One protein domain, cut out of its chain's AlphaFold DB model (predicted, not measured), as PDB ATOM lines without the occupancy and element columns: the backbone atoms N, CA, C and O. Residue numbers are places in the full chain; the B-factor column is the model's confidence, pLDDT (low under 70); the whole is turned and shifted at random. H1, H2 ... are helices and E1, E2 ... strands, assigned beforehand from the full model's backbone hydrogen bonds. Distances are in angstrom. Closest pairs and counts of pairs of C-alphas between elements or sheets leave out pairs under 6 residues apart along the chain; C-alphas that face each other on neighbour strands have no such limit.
ATOM      1  N   ASP A  14      -5.938 120.240  -2.056       97.25
ATOM      2  CA  ASP A  14      -7.152 119.532  -2.455       97.25
ATOM      3  C   ASP A  14      -8.371 120.240  -1.867       97.25
ATOM      4  O   ASP A  14      -8.652 120.198  -0.670       97.25
ATOM      5  N   LEU A  15      -9.087 120.957  -2.725       97.44
ATOM      6  CA  LEU A  15     -10.150 121.864  -2.307       97.44
ATOM      7  C   LEU A  15     -11.552 121.272  -2.460       97.44
ATOM      8  O   LEU A  15     -12.529 122.007  -2.318       97.44
ATOM      9  N   HIS A  16     -11.672 119.975  -2.757       96.81
ATOM     10  CA  HIS A  16     -12.971 119.342  -2.964       96.81
ATOM     11  C   HIS A  16     -12.981 117.888  -2.491       96.81
ATOM     12  O   HIS A  16     -13.120 116.961  -3.288       96.81
ATOM     13  N   ILE A  17     -12.896 117.686  -1.173       96.19
ATOM     14  CA  ILE A  17     -13.040 116.350  -0.584       96.19
ATOM     15  C   ILE A  17     -14.370 116.181   0.151       96.19
ATOM     16  O   ILE A  17     -14.849 117.089   0.832       96.19
ATOM     17  N   HIS A  18     -14.947 114.988   0.035       96.81
ATOM     18  CA  HIS A  18     -16.119 114.556   0.794       96.81
ATOM     19  C   HIS A  18     -15.693 113.545   1.861       96.81
ATOM     20  O   HIS A  18     -14.917 112.628   1.588       96.81
ATOM     21  N   THR A  19     -16.228 113.680   3.069       97.31
ATOM     22  CA  THR A  19     -16.080 112.692   4.134       97.31
ATOM     23  C   THR A  19     -17.253 111.703   4.125       97.31
ATOM     24  O   THR A  19     -18.279 111.908   3.464       97.31
ATOM     25  N   PRO A  20     -17.158 110.625   4.918       97.00
ATOM     26  CA  PRO A  20     -18.282 109.737   5.184       97.00
ATOM     27  C   PRO A  20     -19.517 110.390   5.836       97.00
ATOM     28  O   PRO A  20     -20.532 109.714   5.992       97.00
ATOM     29  N   ALA A  21     -19.461 111.671   6.220       97.00
ATOM     30  CA  ALA A  21     -20.605 112.410   6.750       97.00
ATOM     31  C   ALA A  21     -21.613 112.838   5.672       97.00
ATOM     32  O   ALA A  21     -22.781 113.032   5.992       97.00
ATOM     33  N   SER A  22     -21.176 112.967   4.414       96.75
ATOM     34  CA  SER A  22     -22.004 113.405   3.283       96.75
ATOM     35  C   SER A  22     -23.367 112.691   3.200       96.75
ATOM     36  O   SER A  22     -23.443 111.470   3.331       96.75
ATOM     37  N   TYR A  23     -24.436 113.437   2.891       89.31
ATOM     38  CA  TYR A  23     -25.847 112.997   2.940       89.31
ATOM     39  C   TYR A  23     -26.193 111.717   2.143       89.31
ATOM     40  O   TYR A  23     -27.111 110.995   2.512       89.31
ATOM     41  N   ASN A  24     -25.429 111.363   1.105       87.00
ATOM     42  CA  ASN A  24     -25.611 110.118   0.337       87.00
ATOM     43  C   ASN A  24     -24.473 109.105   0.521       87.00
ATOM     44  O   ASN A  24     -24.376 108.118  -0.214       87.00
ATOM     45  N   PHE A  25     -23.599 109.324   1.501       89.56
ATOM     46  CA  PHE A  25     -22.635 108.314   1.892       89.56
ATOM     47  C   PHE A  25     -23.371 107.129   2.527       89.56
ATOM     48  O   PHE A  25     -24.426 107.291   3.138       89.56
ATOM     49  N   LYS A  26     -22.833 105.921   2.340       83.50
ATOM     50  CA  LYS A  26     -23.414 104.629   2.750       83.50
ATOM     51  C   LYS A  26     -24.265 104.728   4.026       83.50
ATOM     52  O   LYS A  26     -23.792 105.227   5.041       83.50
ATOM     53  N   ARG A  27     -25.491 104.189   3.979       77.06
ATOM     54  CA  ARG A  27     -26.465 104.182   5.091       77.06
ATOM     55  C   ARG A  27     -26.945 105.571   5.566       77.06
ATOM     56  O   ARG A  27     -27.594 105.631   6.597       77.06
ATOM     57  N   GLY A  28     -26.713 106.654   4.817       83.25
ATOM     58  CA  GLY A  28     -27.172 108.010   5.171       83.25
ATOM     59  C   GLY A  28     -26.131 108.826   5.944       83.25
ATOM     60  O   GLY A  28     -26.469 109.560   6.870       83.25
ATOM     61  N   GLY A  29     -24.854 108.645   5.612       91.62
ATOM     62  CA  GLY A  29     -23.734 109.327   6.252       91.62
ATOM     63  C   GLY A  29     -23.577 108.959   7.724       91.62
ATOM     64  O   GLY A  29     -23.849 107.830   8.142       91.62
ATOM     65  N   PHE A  30     -23.152 109.921   8.540       93.88
ATOM     66  CA  PHE A  30     -22.945 109.704   9.974       93.88
ATOM     67  C   PHE A  30     -24.213 109.331  10.734       93.88
ATOM     68  O   PHE A  30     -24.116 108.600  11.723       93.88
ATOM     69  N   ALA A  31     -25.386 109.784  10.286       91.06
ATOM     70  CA  ALA A  31     -26.661 109.412  10.895       91.06
ATOM     71  C   ALA A  31     -26.934 107.899  10.788       91.06
ATOM     72  O   ALA A  31     -27.576 107.325  11.662       91.06
ATOM     73  N   GLY A  32     -26.392 107.244   9.756       91.25
ATOM     74  CA  GLY A  32     -26.497 105.801   9.533       91.25
ATOM     75  C   GLY A  32     -25.462 104.938  10.248       91.25
ATOM     76  O   GLY A  32     -25.476 103.714  10.087       91.25
ATOM     77  N   MET A  33     -24.529 105.548  10.981       93.56
ATOM     78  CA  MET A  33     -23.412 104.863  11.629       93.56
ATOM     79  C   MET A  33     -23.587 104.841  13.144       93.56
ATOM     80  O   MET A  33     -23.960 105.844  13.752       93.56
ATOM     81  N   ASN A  34     -23.233 103.715  13.769       94.56
ATOM     82  CA  ASN A  34     -23.003 103.692  15.213       94.56
ATOM     83  C   ASN A  34     -21.702 104.451  15.559       94.56
ATOM     84  O   ASN A  34     -20.915 104.820  14.682       94.56
ATOM     85  N   SER A  35     -21.465 104.687  16.850       93.25
ATOM     86  CA  SER A  35     -20.301 105.442  17.333       93.25
ATOM     87  C   SER A  35     -18.960 104.820  16.928       93.25
ATOM     88  O   SER A  35     -18.026 105.548  16.592       93.25
ATOM     89  N   THR A  36     -18.864 103.488  16.929       95.88
ATOM     90  CA  THR A  36     -17.643 102.754  16.573       95.88
ATOM     91  C   THR A  36     -17.314 102.921  15.093       95.88
ATOM     92  O   THR A  36     -16.195 103.305  14.757       95.88
ATOM     93  N   ASP A  37     -18.298 102.715  14.216       94.38
ATOM     94  CA  ASP A  37     -18.141 102.864  12.767       94.38
ATOM     95  C   ASP A  37     -17.792 104.308  12.396       94.38
ATOM     96  O   ASP A  37     -16.899 104.547  11.583       94.38
ATOM     97  N   ARG A  38     -18.442 105.285  13.044       94.50
ATOM     98  CA  ARG A  38     -18.148 106.709  12.846       94.50
ATOM     99  C   ARG A  38     -16.713 107.048  13.252       94.50
ATOM    100  O   ARG A  38     -16.010 107.719  12.500       94.50
ATOM    101  N   SER A  39     -16.261 106.566  14.411       94.38
ATOM    102  CA  SER A  39     -14.886 106.788  14.875       94.38
ATOM    103  C   SER A  39     -13.863 106.155  13.929       94.38
ATOM    104  O   SER A  39     -12.879 106.800  13.566       94.38
ATOM    105  N   ALA A  40     -14.110 104.925  13.470       96.06
ATOM    106  CA  ALA A  40     -13.251 104.255  12.497       96.06
ATOM    107  C   ALA A  40     -13.189 105.019  11.161       96.06
ATOM    108  O   ALA A  40     -12.105 105.201  10.609       96.06
ATOM    109  N   ALA A  41     -14.327 105.520  10.675       95.75
ATOM    110  CA  ALA A  41     -14.403 106.312   9.452       95.75
ATOM    111  C   ALA A  41     -13.590 107.614   9.550       95.75
ATOM    112  O   ALA A  41     -12.808 107.914   8.650       95.75
ATOM    113  N   ILE A  42     -13.713 108.355  10.658       96.12
ATOM    114  CA  ILE A  42     -12.923 109.574  10.897       96.12
ATOM    115  C   ILE A  42     -11.428 109.266  10.965       96.12
ATOM    116  O   ILE A  42     -10.640 109.929  10.292       96.12
ATOM    117  N   LYS A  43     -11.029 108.221  11.700       97.06
ATOM    118  CA  LYS A  43      -9.621 107.799  11.774       97.06
ATOM    119  C   LYS A  43      -9.053 107.458  10.400       97.06
ATOM    120  O   LYS A  43      -7.908 107.798  10.119       97.06
ATOM    121  N   GLN A  44      -9.845 106.830   9.533       97.69
ATOM    122  CA  GLN A  44      -9.410 106.531   8.173       97.69
ATOM    123  C   GLN A  44      -9.207 107.802   7.335       97.69
ATOM    124  O   GLN A  44      -8.237 107.876   6.585       97.69
ATOM    125  N   VAL A  45     -10.081 108.807   7.469       97.06
ATOM    126  CA  VAL A  45      -9.905 110.100   6.787       97.06
ATOM    127  C   VAL A  45      -8.634 110.798   7.274       97.06
ATOM    128  O   VAL A  45      -7.824 111.207   6.450       97.06
ATOM    129  N   ILE A  46      -8.413 110.862   8.591       97.00
ATOM    130  CA  ILE A  46      -7.205 111.460   9.185       97.00
ATOM    131  C   ILE A  46      -5.944 110.739   8.704       97.00
ATOM    132  O   ILE A  46      -4.989 111.386   8.289       97.00
ATOM    133  N   LYS A  47      -5.950 109.400   8.703       98.06
ATOM    134  CA  LYS A  47      -4.843 108.596   8.176       98.06
ATOM    135  C   LYS A  47      -4.522 108.974   6.730       98.06
ATOM    136  O   LYS A  47      -3.367 109.228   6.419       98.06
ATOM    137  N   ASN A  48      -5.537 109.064   5.871       97.44
ATOM    138  CA  ASN A  48      -5.343 109.412   4.462       97.44
ATOM    139  C   ASN A  48      -4.814 110.844   4.276       97.44
ATOM    140  O   ASN A  48      -3.978 111.063   3.408       97.44
ATOM    141  N   ILE A  49      -5.292 111.801   5.081       95.88
ATOM    142  CA  ILE A  49      -4.801 113.189   5.092       95.88
ATOM    143  C   ILE A  49      -3.319 113.221   5.488       95.88
ATOM    144  O   ILE A  49      -2.511 113.836   4.803       95.88
ATOM    145  N   ASN A  50      -2.952 112.515   6.559       95.50
ATOM    146  CA  ASN A  50      -1.584 112.498   7.079       95.50
ATOM    147  C   ASN A  50      -0.587 111.766   6.166       95.50
ATOM    148  O   ASN A  50       0.606 112.050   6.216       95.50
ATOM    149  N   GLU A  51      -1.053 110.808   5.362       97.69
ATOM    150  CA  GLU A  51      -0.224 110.041   4.419       97.69
ATOM    151  C   GLU A  51      -0.091 110.714   3.038       97.69
ATOM    152  O   GLU A  51       0.579 110.176   2.159       97.69
ATOM    153  N   SER A  52      -0.731 111.864   2.819       97.25
ATOM    154  CA  SER A  52      -0.752 112.563   1.532       97.25
ATOM    155  C   SER A  52       0.265 113.705   1.455       97.25
ATOM    156  O   SER A  52       0.573 114.350   2.452       97.25
ATOM    157  N   ASP A  53       0.710 114.034   0.238       97.00
ATOM    158  CA  ASP A  53       1.563 115.203  -0.038       97.00
ATOM    159  C   ASP A  53       0.786 116.542  -0.085       97.00
ATOM    160  O   ASP A  53       1.363 117.612  -0.317       97.00
ATOM    161  N   VAL A  54      -0.540 116.512   0.085       97.44
ATOM    162  CA  VAL A  54      -1.395 117.705   0.085       97.44
ATOM    163  C   VAL A  54      -1.190 118.496   1.378       97.44
ATOM    164  O   VAL A  54      -1.286 117.976   2.482       97.44
ATOM    165  N   SER A  55      -0.956 119.800   1.249       95.19
ATOM    166  CA  SER A  55      -0.730 120.690   2.393       95.19
ATOM    167  C   SER A  55      -2.004 121.331   2.941       95.19
ATOM    168  O   SER A  55      -2.014 121.782   4.082       95.19
ATOM    169  N   VAL A  56      -3.054 121.445   2.123       95.56
ATOM    170  CA  VAL A  56      -4.316 122.096   2.498       95.56
ATOM    171  C   VAL A  56      -5.488 121.319   1.925       95.56
ATOM    172  O   VAL A  56      -5.496 120.994   0.738       95.56
ATOM    173  N   TYR A  57      -6.497 121.103   2.769       97.25
ATOM    174  CA  TYR A  57      -7.742 120.442   2.407       97.25
ATOM    175  C   TYR A  57      -8.947 121.350   2.635       97.25
ATOM    176  O   TYR A  57      -9.019 122.030   3.660       97.25
ATOM    177  N   ALA A  58      -9.924 121.303   1.730       97.75
ATOM    178  CA  ALA A  58     -11.260 121.841   1.974       97.75
ATOM    179  C   ALA A  58     -12.309 120.722   1.974       97.75
ATOM    180  O   ALA A  58     -12.456 119.970   1.005       97.75
ATOM    181  N   ILE A  59     -13.051 120.634   3.079       97.75
ATOM    182  CA  ILE A  59     -14.114 119.648   3.275       97.75
ATOM    183  C   ILE A  59     -15.422 120.203   2.715       97.75
ATOM    184  O   ILE A  59     -15.913 121.224   3.189       97.75
ATOM    185  N   ASN A  60     -15.998 119.516   1.732       97.31
ATOM    186  CA  ASN A  60     -17.206 119.930   1.022       97.31
ATOM    187  C   ASN A  60     -18.284 118.850   1.118       97.31
ATOM    188  O   ASN A  60     -18.787 118.366   0.109       97.31
ATOM    189  N   ASP A  61     -18.618 118.407   2.326       97.56
ATOM    190  CA  ASP A  61     -19.630 117.369   2.504       97.56
ATOM    191  C   ASP A  61     -20.994 117.760   1.917       97.56
ATOM    192  O   ASP A  61     -21.451 118.899   2.019       97.56
ATOM    193  N   TYR A  62     -21.677 116.789   1.308       96.38
ATOM    194  CA  TYR A  62     -23.020 117.018   0.786       96.38
ATOM    195  C   TYR A  62     -23.994 117.297   1.928       96.38
ATOM    196  O   TYR A  62     -24.283 116.398   2.719       96.38
ATOM    197  N   TRP A  63     -24.550 118.512   1.942       95.69
ATOM    198  CA  TRP A  63     -25.635 118.943   2.832       95.69
ATOM    199  C   TRP A  63     -25.334 118.844   4.338       95.69
ATOM    200  O   TRP A  63     -26.258 118.806   5.146       95.69
ATOM    201  N   THR A  64     -24.062 118.825   4.740       95.94
ATOM    202  CA  THR A  64     -23.675 118.833   6.157       95.94
ATOM    203  C   THR A  64     -22.281 119.428   6.359       95.94
ATOM    204  O   THR A  64     -21.470 119.451   5.438       95.94
ATOM    205  N   PHE A  65     -21.997 119.878   7.582       97.19
ATOM    206  CA  PHE A  65     -20.652 120.239   8.046       97.19
ATOM    207  C   PHE A  65     -20.080 119.221   9.045       97.19
ATOM    208  O   PHE A  65     -18.980 119.420   9.559       97.19
ATOM    209  N   ASP A  66     -20.799 118.133   9.334       97.06
ATOM    210  CA  ASP A  66     -20.452 117.202  10.414       97.06
ATOM    211  C   ASP A  66     -19.067 116.571  10.240       97.06
ATOM    212  O   ASP A  66     -18.352 116.370  11.221       97.06
ATOM    213  N   GLY A  67     -18.660 116.280   9.001       97.19
ATOM    214  CA  GLY A  67     -17.333 115.742   8.715       97.19
ATOM    215  C   GLY A  67     -16.222 116.728   9.053       97.19
ATOM    216  O   GLY A  67     -15.261 116.359   9.726       97.19
ATOM    217  N   TYR A  68     -16.380 117.996   8.660       97.50
ATOM    218  CA  TYR A  68     -15.450 119.064   9.035       97.50
ATOM    219  C   TYR A  68     -15.375 119.231  10.556       97.50
ATOM    220  O   TYR A  68     -14.279 119.254  11.110       97.50
ATOM    221  N   LEU A  69     -16.522 119.306  11.237       97.94
ATOM    222  CA  LEU A  69     -16.570 119.489  12.689       97.94
ATOM    223  C   LEU A  69     -15.913 118.320  13.434       97.94
ATOM    224  O   LEU A  69     -15.167 118.542  14.383       97.94
ATOM    225  N   ALA A  70     -16.135 117.086  12.978       96.94
ATOM    226  CA  ALA A  70     -15.510 115.904  13.560       96.94
ATOM    227  C   ALA A  70     -13.987 115.882  13.354       96.94
ATOM    228  O   ALA A  70     -13.252 115.557  14.286       96.94
ATOM    229  N   LEU A  71     -13.502 116.254  12.165       97.06
ATOM    230  CA  LEU A  71     -12.065 116.378  11.899       97.06
ATOM    231  C   LEU A  71     -11.434 117.513  12.712       97.06
ATOM    232  O   LEU A  71     -10.331 117.350  13.223       97.06
ATOM    233  N   ARG A  72     -12.136 118.643  12.862       96.94
ATOM    234  CA  ARG A  72     -11.669 119.777  13.665       96.94
ATOM    235  C   ARG A  72     -11.539 119.402  15.136       96.94
ATOM    236  O   ARG A  72     -10.501 119.679  15.722       96.94
ATOM    237  N   ALA A  73     -12.552 118.747  15.698       96.75
ATOM    238  CA  ALA A  73     -12.508 118.263  17.072       96.75
ATOM    239  C   ALA A  73     -11.344 117.280  17.280       96.75
ATOM    240  O   ALA A  73     -10.560 117.461  18.201       96.75
ATOM    241  N   ALA A  74     -11.169 116.311  16.373       94.69
ATOM    242  CA  ALA A  74     -10.053 115.371  16.449       94.69
ATOM    243  C   ALA A  74      -8.684 116.072  16.383       94.69
ATOM    244  O   ALA A  74      -7.793 115.719  17.136       94.69
ATOM    245  N   HIS A  75      -8.523 117.081  15.521       93.12
ATOM    246  CA  HIS A  75      -7.296 117.881  15.460       93.12
ATOM    247  C   HIS A  75      -7.031 118.654  16.762       93.12
ATOM    248  O   HIS A  75      -5.879 118.809  17.160       93.12
ATOM    249  N   ASP A  76      -8.079 119.172  17.403       96.19
ATOM    250  CA  ASP A  76      -7.953 119.933  18.648       96.19
ATOM    251  C   ASP A  76      -7.647 119.030  19.863       96.19
ATOM    252  O   ASP A  76      -7.038 119.502  20.823       96.19
ATOM    253  N   ASP A  77      -7.996 117.740  19.794       94.19
ATOM    254  CA  ASP A  77      -7.709 116.728  20.824       94.19
ATOM    255  C   ASP A  77      -6.278 116.138  20.749       94.19
ATOM    256  O   ASP A  77      -5.821 115.527  21.721       94.19
ATOM    257  N   GLY A  78      -5.557 116.352  19.639       82.81
ATOM    258  CA  GLY A  78      -4.175 115.890  19.400       82.81
ATOM    259  C   GLY A  78      -4.054 114.563  18.651       82.81
ATOM    260  O   GLY A  78      -2.942 113.989  18.707       82.81
TER     261      GLY A  78
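This is residues 14 to 78 of the 78 residues of an uncharacterized protein of Methylovulum psychrotolerans (UniProt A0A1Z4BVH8). A small ribbon of two parallel strands, E1 and E2, lies to one side of two helices, H2 and H3, which cross nearly at right angles. The long link after E1 runs to the little helix H1, near the first residues of H2, the longest helix. The printed part has 65 residues, with two named strands and three named helices in the order E1, H1, H2, E2, H3, and its class is mixed, helices and strands. It is compact, with a radius of gyration of the C-alphas of 11.3 A, and rounded, with spans of 31 by 23 by 17 A.

E1, residues 14 to 17, and E2, residues 54 to 59, are parallel neighbours at 38 degrees, with N 14 and O 56 within hydrogen-bond range at 2.9 A, as are N 58 and O 14 at 2.9 A. H1, residues 29 to 32, and H2, residues 35 to 50, lie between them along the chain, completing a strand-helix-strand unit, two parallel strands joined through helices, with a right-handed crossover. H3, residues 66 to 77, touches H2 about perpendicular, at 74 degrees; H2 takes part with residues 42 to 46 alone and H3 with 67 to 71 alone, and the closest C-alphas, of Ile 42 and Leu 71, are 6.9 A apart. The closest C-alphas of E2 and H3, those of Ile 59 and Tyr 68, are 5.9 A apart. H1 is close to H2 but not clearly touching, the closest C-alphas being those of Phe 30 and Arg 38 at 6.3 A. E1 is apart from H2 and H3. In H2 and H3 every O i to N i+4 pair is within hydrogen-bond range; H1 is too short for such a pair.

E1 begins at C-alpha 14 (-7.152, 119.532, -2.455) and spans 6.9 A; E2 spans 13.3 A. H1 spans 5.6 A, H2 22.5 A and H3 16.5 A, ending at C-alpha 77 (-7.709, 116.728, 20.824).

The two C-alphas farthest apart, of Asn 34 and Asp 53, are 31.1 A apart. The link E1 to H1 is long; those from H1 to H2 and H2 to E2 are tight. The printed part has no cut, and no printed residue is under 70 in pLDDT.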